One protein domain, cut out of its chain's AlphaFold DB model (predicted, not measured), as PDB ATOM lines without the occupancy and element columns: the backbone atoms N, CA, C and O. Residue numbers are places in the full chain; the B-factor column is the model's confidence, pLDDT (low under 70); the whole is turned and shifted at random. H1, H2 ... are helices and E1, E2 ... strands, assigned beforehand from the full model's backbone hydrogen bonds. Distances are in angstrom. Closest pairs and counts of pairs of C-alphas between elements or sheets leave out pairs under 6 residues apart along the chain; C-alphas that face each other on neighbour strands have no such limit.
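What this domain is: This is residues 65 to 125 of the 343 residues of an uncharacterized protein of Sphingomonas sp. Leaf10 (UniProt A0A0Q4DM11). Little regular structure is present: a small two-stranded hairpin, E1 and E2, with helix H1 towards one end of the long axis and a long looped stretch, residues 83 to 120, reaching the other end at Asp 91 and folding back. The printed part has 61 residues, 18 in named elements, in the order H1, E1, E2; the class is mixed, the pair antiparallel. It is compact, radius of gyration of the C-alphas 11.8 A, yet elongated, spanning 35 by 22 by 18 A.

How they stand to each other: H1, residues 65 to 74, has every O i to N i+4 pair within hydrogen-bond range. The closest C-alphas of H1 and E1, residues 79 to 82, are those of Met 73 and Phe 79, 6.2 A. E1 and E2, residues 121 to 124, form a hairpin, antiparallel at 140 degrees; N 81 and O 122 are 2.8 A apart. H1 and E2 are apart.

Where its parts are: H1 begins at C-alpha 65 (-31.928, -52.674, 13.585) and measures 14.1 A, E1 9.9 A. E2, 9.4 A, ends at C-alpha 124 (-16.368, -49.483, 23.016).

The domain as a whole: The C-alphas of Glu 75 and Asp 91 are farthest apart, 35.3 A. The printed part has no cut. The link E1 to E2 is long, 38 residues. Residue 90 is under pLDDT 70.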
ATOM      1  N   THR A  65     -33.135 -53.364  13.114       70.44
ATOM      2  CA  THR A  65     -31.928 -52.674  13.585       70.44
ATOM      3  C   THR A  65     -31.688 -52.947  15.068       70.44
ATOM      4  O   THR A  65     -30.581 -53.317  15.440       70.44
ATOM      5  N   ALA A  66     -32.726 -52.855  15.902       74.31
ATOM      6  CA  ALA A  66     -32.643 -53.165  17.327       74.31
ATOM      7  C   ALA A  66     -32.253 -54.630  17.571       74.31
ATOM      8  O   ALA A  66     -31.383 -54.906  18.396       74.31
ATOM      9  N   ARG A  67     -32.843 -55.573  16.821       80.50
ATOM     10  CA  ARG A  67     -32.466 -56.990  16.901       80.50
ATOM     11  C   ARG A  67     -31.007 -57.202  16.510       80.50
ATOM     12  O   ARG A  67     -30.313 -57.943  17.194       80.50
ATOM     13  N   ARG A  68     -30.529 -56.538  15.455       77.12
ATOM     14  CA  ARG A  68     -29.149 -56.705  14.991       77.12
ATOM     15  C   ARG A  68     -28.128 -56.079  15.937       77.12
ATOM     16  O   ARG A  68     -27.090 -56.685  16.170       77.12
ATOM     17  N   ILE A  69     -28.431 -54.913  16.507       79.00
ATOM     18  CA  ILE A  69     -27.607 -54.301  17.560       79.00
ATOM     19  C   ILE A  69     -27.512 -55.251  18.755       79.00
ATOM     20  O   ILE A  69     -26.421 -55.489  19.258       79.00
ATOM     21  N   LYS A  70     -28.633 -55.865  19.151       81.38
ATOM     22  CA  LYS A  70     -28.640 -56.856  20.226       81.38
ATOM     23  C   LYS A  70     -27.785 -58.087  19.905       81.38
ATOM     24  O   LYS A  70     -27.019 -58.500  20.761       81.38
ATOM     25  N   GLU A  71     -27.897 -58.650  18.702       80.75
ATOM     26  CA  GLU A  71     -27.077 -59.798  18.275       80.75
ATOM     27  C   GLU A  71     -25.574 -59.481  18.361       80.75
ATOM     28  O   GLU A  71     -24.831 -60.267  18.932       80.75
ATOM     29  N   LEU A  72     -25.145 -58.305  17.884       77.69
ATOM     30  CA  LEU A  72     -23.740 -57.875  17.957       77.69
ATOM     31  C   LEU A  72     -23.252 -57.675  19.400       77.69
ATOM     32  O   LEU A  72     -22.107 -57.973  19.711       77.69
ATOM     33  N   MET A  73     -24.119 -57.189  20.291       82.25
ATOM     34  CA  MET A  73     -23.793 -57.077  21.716       82.25
ATOM     35  C   MET A  73     -23.726 -58.444  22.410       82.25
ATOM     36  O   MET A  73     -22.933 -58.621  23.329       82.25
ATOM     37  N   ASP A  74     -24.562 -59.403  22.003       82.69
ATOM     38  CA  ASP A  74     -24.588 -60.753  22.578       82.69
ATOM     39  C   ASP A  74     -23.404 -61.618  22.066       82.69
ATOM     40  O   ASP A  74     -23.017 -62.571  22.739       82.69
ATOM     41  N   GLU A  75     -22.802 -61.274  20.917       82.12
ATOM     42  CA  GLU A  75     -21.566 -61.881  20.382       82.12
ATOM     43  C   GLU A  75     -20.310 -61.526  21.217       82.12
ATOM     44  O   GLU A  75     -19.317 -62.246  21.145       82.12
ATOM     45  N   GLY A  76     -20.383 -60.506  22.084       78.19
ATOM     46  CA  GLY A  76     -19.378 -60.232  23.123       78.19
ATOM     47  C   GLY A  76     -18.221 -59.304  22.729       78.19
ATOM     48  O   GLY A  76     -17.355 -59.058  23.560       78.19
ATOM     49  N   ASP A  77     -18.226 -58.735  21.522       82.12
ATOM     50  CA  ASP A  77     -17.118 -57.919  20.984       82.12
ATOM     51  C   ASP A  77     -17.209 -56.413  21.329       82.12
ATOM     52  O   ASP A  77     -16.731 -55.551  20.581       82.12
ATOM     53  N   GLY A  78     -17.868 -56.072  22.440       88.56
ATOM     54  CA  GLY A  78     -17.964 -54.697  22.928       88.56
ATOM     55  C   GLY A  78     -19.332 -54.288  23.468       88.56
ATOM     56  O   GLY A  78     -20.253 -55.095  23.627       88.56
ATOM     57  N   PHE A  79     -19.467 -53.000  23.772       93.31
ATOM     58  CA  PHE A  79     -20.698 -52.392  24.262       93.31
ATOM     59  C   PHE A  79     -20.831 -50.939  23.795       93.31
ATOM     60  O   PHE A  79     -19.855 -50.250  23.510       93.31
ATOM     61  N   TRP A  80     -22.066 -50.442  23.727       94.69
ATOM     62  CA  TRP A  80     -22.299 -49.020  23.496       94.69
ATOM     63  C   TRP A  80     -22.094 -48.249  24.796       94.69
ATOM     64  O   TRP A  80     -22.783 -48.487  25.789       94.69
ATOM     65  N   THR A  81     -21.183 -47.285  24.774       94.12
ATOM     66  CA  THR A  81     -20.987 -46.326  25.858       94.12
ATOM     67  C   THR A  81     -21.572 -44.973  25.474       94.12
ATOM     68  O   THR A  81     -21.644 -44.616  24.295       94.12
ATOM     69  N   ALA A  82     -22.025 -44.207  26.460       94.38
ATOM     70  CA  ALA A  82     -22.482 -42.854  26.194       94.38
ATOM     71  C   ALA A  82     -21.305 -41.989  25.731       94.38
ATOM     72  O   ALA A  82     -20.196 -42.086  26.256       94.38
ATOM     73  N   CYS A  83     -21.538 -41.121  24.746       94.31
ATOM     74  CA  CYS A  83     -20.513 -40.168  24.351       94.31
ATOM     75  C   CYS A  83     -20.327 -39.142  25.478       94.31
ATOM     76  O   CYS A  83     -21.241 -38.372  25.779       94.31
ATOM     77  N   SER A  84     -19.139 -39.117  26.081       90.81
ATOM     78  CA  SER A  84     -18.800 -38.210  27.186       90.81
ATOM     79  C   SER A  84     -18.941 -36.734  26.805       90.81
ATOM     80  O   SER A  84     -19.367 -35.932  27.628       90.81
ATOM     81  N   GLY A  85     -18.669 -36.378  25.545       90.88
ATOM     82  CA  GLY A  85     -18.881 -35.028  25.015       90.88
ATOM     83  C   GLY A  85     -20.352 -34.652  24.785       90.88
ATOM     84  O   GLY A  85     -20.640 -33.494  24.495       90.88
ATOM     85  N   CYS A  86     -21.283 -35.606  24.887       92.50
ATOM     86  CA  CYS A  86     -22.715 -35.395  24.647       92.50
ATOM     87  C   CYS A  86     -23.569 -35.412  25.916       92.50
ATOM     88  O   CYS A  86     -24.755 -35.083  25.842       92.50
ATOM     89  N   GLN A  87     -23.014 -35.873  27.035       89.00
ATOM     90  CA  GLN A  87     -23.721 -35.909  28.304       89.00
ATOM     91  C   GLN A  87     -23.412 -34.636  29.083       89.00
ATOM     92  O   GLN A  87     -22.335 -34.482  29.660       89.00
ATOM     93  N   GLU A  88     -24.377 -33.724  29.128       79.50
ATOM     94  CA  GLU A  88     -24.345 -32.657  30.117       79.50
ATOM     95  C   GLU A  88     -24.672 -33.277  31.479       79.50
ATOM     96  O   GLU A  88     -25.806 -33.664  31.758       79.50
ATOM     97  N   SER A  89     -23.652 -33.439  32.322       76.62
ATOM     98  CA  SER A  89     -23.868 -33.819  33.715       76.62
ATOM     99  C   SER A  89     -24.080 -32.562  34.556       76.62
ATOM    100  O   SER A  89     -23.280 -31.626  34.503       76.62
ATOM    101  N   CYS A  90     -25.144 -32.535  35.355       66.31
ATOM    102  CA  CYS A  90     -25.238 -31.592  36.463       66.31
ATOM    103  C   CYS A  90     -24.588 -32.266  37.674       66.31
ATOM    104  O   CYS A  90     -25.022 -33.334  38.100       66.31
ATOM    105  N   ASP A  91     -23.512 -31.674  38.197       76.06
ATOM    106  CA  ASP A  91     -22.778 -32.167  39.373       76.06
ATOM    107  C   ASP A  91     -22.201 -33.592  39.234       76.06
ATOM    108  O   ASP A  91     -22.073 -34.328  40.213       76.06
ATOM    109  N   GLY A  92     -21.834 -33.995  38.012       76.12
ATOM    110  CA  GLY A  92     -21.269 -35.320  37.733       76.12
ATOM    111  C   GLY A  92     -22.305 -36.445  37.640       76.12
ATOM    112  O   GLY A  92     -21.921 -37.599  37.459       76.12
ATOM    113  N   TYR A  93     -23.600 -36.122  37.719       78.56
ATOM    114  CA  TYR A  93     -24.692 -37.063  37.484       78.56
ATOM    115  C   TYR A  93     -25.386 -36.766  36.158       78.56
ATOM    116  O   TYR A  93     -25.716 -35.621  35.839       78.56
ATOM    117  N   VAL A  94     -25.625 -37.822  35.386       84.75
ATOM    118  CA  VAL A  94     -26.440 -37.757  34.174       84.75
ATOM    119  C   VAL A  94     -27.901 -37.776  34.605       84.75
ATOM    120  O   VAL A  94     -28.355 -38.701  35.278       84.75
ATOM    121  N   SER A  95     -28.632 -36.724  34.254       85.44
ATOM    122  CA  SER A  95     -30.056 -36.620  34.558       85.44
ATOM    123  C   SER A  95     -30.831 -37.685  33.779       85.44
ATOM    124  O   SER A  95     -30.922 -37.614  32.556       85.44
ATOM    125  N   GLU A  96     -31.446 -38.644  34.481       86.88
ATOM    126  CA  GLU A  96     -32.355 -39.633  33.867       86.88
ATOM    127  C   GLU A  96     -33.528 -38.973  33.129       86.88
ATOM    128  O   GLU A  96     -34.119 -39.571  32.230       86.88
ATOM    129  N   ARG A  97     -33.878 -37.741  33.520       87.25
ATOM    130  CA  ARG A  97     -34.944 -36.963  32.891       87.25
ATOM    131  C   ARG A  97     -34.535 -36.454  31.511       87.25
ATOM    132  O   ARG A  97     -35.372 -36.461  30.612       87.25
ATOM    133  N   ASP A  98     -33.294 -36.000  31.365       85.81
ATOM    134  CA  ASP A  98     -32.806 -35.363  30.136       85.81
ATOM    135  C   ASP A  98     -32.179 -36.391  29.182       85.81
ATOM    136  O   ASP A  98     -32.303 -36.266  27.964       85.81
ATOM    137  N   TYR A  99     -31.602 -37.460  29.738       90.62
ATOM    138  CA  TYR A  99     -31.010 -38.575  29.002       90.62
ATOM    139  C   TYR A  99     -31.579 -39.907  29.519       90.62
ATOM    140  O   TYR A  99     -30.936 -40.605  30.310       90.62
ATOM    141  N   PRO A 100     -32.813 -40.272  29.124       91.31
ATOM    142  CA  PRO A 100     -33.417 -41.530  29.544       91.31
ATOM    143  C   PRO A 100     -32.614 -42.723  29.018       91.31
ATOM    144  O   PRO A 100     -32.041 -42.683  27.931       91.31
ATOM    145  N   PHE A 101     -32.588 -43.807  29.792       94.12
ATOM    146  CA  PHE A 101     -31.909 -45.039  29.396       94.12
ATOM    147  C   PHE A 101     -32.519 -45.613  28.111       94.12
ATOM    148  O   PHE A 101     -33.729 -45.848  28.040       94.12
ATOM    149  N   ASP A 102     -31.676 -45.881  27.115       92.81
ATOM    150  CA  ASP A 102     -32.086 -46.500  25.863       92.81
ATOM    151  C   ASP A 102     -31.852 -48.023  25.921       92.81
ATOM    152  O   ASP A 102     -30.718 -48.479  26.100       92.81
ATOM    153  N   PRO A 103     -32.901 -48.852  25.759       89.62
ATOM    154  CA  PRO A 103     -32.784 -50.304  25.869       89.62
ATOM    155  C   PRO A 103     -32.049 -50.965  24.693       89.62
ATOM    156  O   PRO A 103     -31.640 -52.120  24.819       89.62
ATOM    157  N   ILE A 104     -31.897 -50.277  23.557       87.94
ATOM    158  CA  ILE A 104     -31.166 -50.772  22.384       87.94
ATOM    159  C   ILE A 104     -29.666 -50.599  22.615       87.94
ATOM    160  O   ILE A 104     -28.911 -51.547  22.412       87.94
ATOM    161  N   PHE A 105     -29.243 -49.422  23.078       90.69
ATOM    162  CA  PHE A 105     -27.831 -49.152  23.377       90.69
ATOM    163  C   PHE A 105     -27.401 -49.681  24.753       90.69
ATOM    164  O   PHE A 105     -26.216 -49.864  25.002       90.69
ATOM    165  N   ARG A 106     -28.355 -49.976  25.642       91.75
ATOM    166  CA  ARG A 106     -28.114 -50.343  27.047       91.75
ATOM    167  C   ARG A 106     -27.309 -49.280  27.820       91.75
ATOM    168  O   ARG A 106     -26.564 -49.616  28.737       91.75
ATOM    169  N   CYS A 107     -27.483 -48.004  27.480       93.31
ATOM    170  CA  CYS A 107     -26.895 -46.854  28.175       93.31
ATOM    171  C   CYS A 107     -27.786 -45.606  28.005       93.31
ATOM    172  O   CYS A 107     -28.849 -45.682  27.391       93.31
ATOM    173  N   GLN A 108     -27.394 -44.467  28.579       94.50
ATOM    174  CA  GLN A 108     -28.097 -43.187  28.420       94.50
ATOM    175  C   GLN A 108     -27.463 -42.385  27.270       94.50
ATOM    176  O   GLN A 108     -26.414 -41.768  27.483       94.50
ATOM    177  N   PRO A 109     -28.028 -42.395  26.048       94.75
ATOM    178  CA  PRO A 109     -27.460 -41.652  24.927       94.75
ATOM    179  C   PRO A 109     -27.464 -40.147  25.223       94.75
ATOM    180  O   PRO A 109     -28.455 -39.612  25.716       94.75
ATOM    181  N   GLY A 110     -26.356 -39.466  24.927       93.56
ATOM    182  CA  GLY A 110     -26.258 -38.010  25.068       93.56
ATOM    183  C   GLY A 110     -26.940 -37.243  23.924       93.56
ATOM    184  O   GLY A 110     -27.495 -37.834  23.001       93.56
ATOM    185  N   GLY A 111     -26.837 -35.909  23.938       91.38
ATOM    186  CA  GLY A 111     -27.503 -35.020  22.967       91.38
ATOM    187  C   GLY A 111     -26.964 -35.069  21.528       91.38
ATOM    188  O   GLY A 111     -27.562 -34.478  20.633       91.38
ATOM    189  N   GLY A 112     -25.857 -35.779  21.298       92.69
ATOM    190  CA  GLY A 112     -25.191 -35.885  20.004       92.69
ATOM    191  C   GLY A 112     -24.255 -34.704  19.710       92.69
ATOM    192  O   GLY A 112     -24.650 -33.544  19.738       92.69
ATOM    193  N   CYS A 113     -23.000 -35.000  19.376       92.62
ATOM    194  CA  CYS A 113     -21.988 -34.026  18.975       92.62
ATOM    195  C   CYS A 113     -21.227 -34.532  17.740       92.62
ATOM    196  O   CYS A 113     -21.495 -35.620  17.220       92.62
ATOM    197  N   SER A 114     -20.263 -33.751  17.255       91.56
ATOM    198  CA  SER A 114     -19.442 -34.140  16.105       91.56
ATOM    199  C   SER A 114     -18.589 -35.389  16.352       91.56
ATOM    200  O   SER A 114     -18.307 -36.107  15.400       91.56
ATOM    201  N   GLU A 115     -18.200 -35.677  17.598       90.00
ATOM    202  CA  GLU A 115     -17.337 -36.823  17.933       90.00
ATOM    203  C   GLU A 115     -18.061 -38.162  17.756       90.00
ATOM    204  O   GLU A 115     -17.482 -39.123  17.259       90.00
ATOM    205  N   CYS A 116     -19.351 -38.216  18.092       92.62
ATOM    206  CA  CYS A 116     -20.191 -39.404  17.920       92.62
ATOM    207  C   CYS A 116     -21.045 -39.362  16.641       92.62
ATOM    208  O   CYS A 116     -22.023 -40.102  16.528       92.62
ATOM    209  N   GLY A 117     -20.778 -38.422  15.726       90.12
ATOM    210  CA  GLY A 117     -21.577 -38.238  14.509       90.12
ATOM    211  C   GLY A 117     -23.060 -37.931  14.768       90.12
ATOM    212  O   GLY A 117     -23.908 -38.288  13.955       90.12
ATOM    213  N   GLY A 118     -23.385 -37.312  15.909       90.44
ATOM    214  CA  GLY A 118     -24.753 -36.950  16.297       90.44
ATOM    215  C   GLY A 118     -25.596 -38.067  16.929       90.44
ATOM    216  O   GLY A 118     -26.761 -37.826  17.220       90.44
ATOM    217  N   ILE A 119     -25.046 -39.267  17.157       92.38
ATOM    218  CA  ILE A 119     -25.812 -40.418  17.684       92.38
ATOM    219  C   ILE A 119     -25.933 -40.392  19.224       92.38
ATOM    220  O   ILE A 119     -26.868 -40.954  19.785       92.38
ATOM    221  N   GLY A 120     -24.996 -39.743  19.921       94.00
ATOM    222  CA  GLY A 120     -24.972 -39.640  21.388       94.00
ATOM    223  C   GLY A 120     -24.327 -40.831  22.110       94.00
ATOM    224  O   GLY A 120     -24.198 -40.801  23.335       94.00
ATOM    225  N   VAL A 121     -23.881 -41.850  21.370       94.88
ATOM    226  CA  VAL A 121     -23.189 -43.049  21.873       94.88
ATOM    227  C   VAL A 121     -21.971 -43.381  21.011       94.88
ATOM    228  O   VAL A 121     -21.898 -42.988  19.846       94.88
ATOM    229  N   LEU A 122     -21.020 -44.107  21.590       93.56
ATOM    230  CA  LEU A 122     -19.818 -44.628  20.940       93.56
ATOM    231  C   LEU A 122     -19.748 -46.143  21.163       93.56
ATOM    232  O   LEU A 122     -20.215 -46.638  22.186       93.56
ATOM    233  N   TRP A 123     -19.185 -46.878  20.205       94.25
ATOM    234  CA  TRP A 123     -18.885 -48.298  20.393       94.25
ATOM    235  C   TRP A 123     -17.545 -48.431  21.113       94.25
ATOM    236  O   TRP A 123     -16.534 -47.936  20.612       94.25
ATOM    237  N   ASP A 124     -17.555 -49.077  22.273       91.75
ATOM    238  CA  ASP A 124     -16.368 -49.483  23.016       91.75
ATOM    239  C   ASP A 124     -16.151 -50.973  22.742       91.75
ATOM    240  O   ASP A 124     -17.028 -51.794  23.008       91.75
ATOM    241  N   ASP A 125     -15.011 -51.325  22.157       89.69
ATOM    242  CA  ASP A 125     -14.680 -52.710  21.807       89.69
ATOM    243  C   ASP A 125     -14.175 -53.527  23.008       89.69
ATOM    244  O   ASP A 125     -13.763 -54.675  22.847       89.69
TER     245      ASP A 125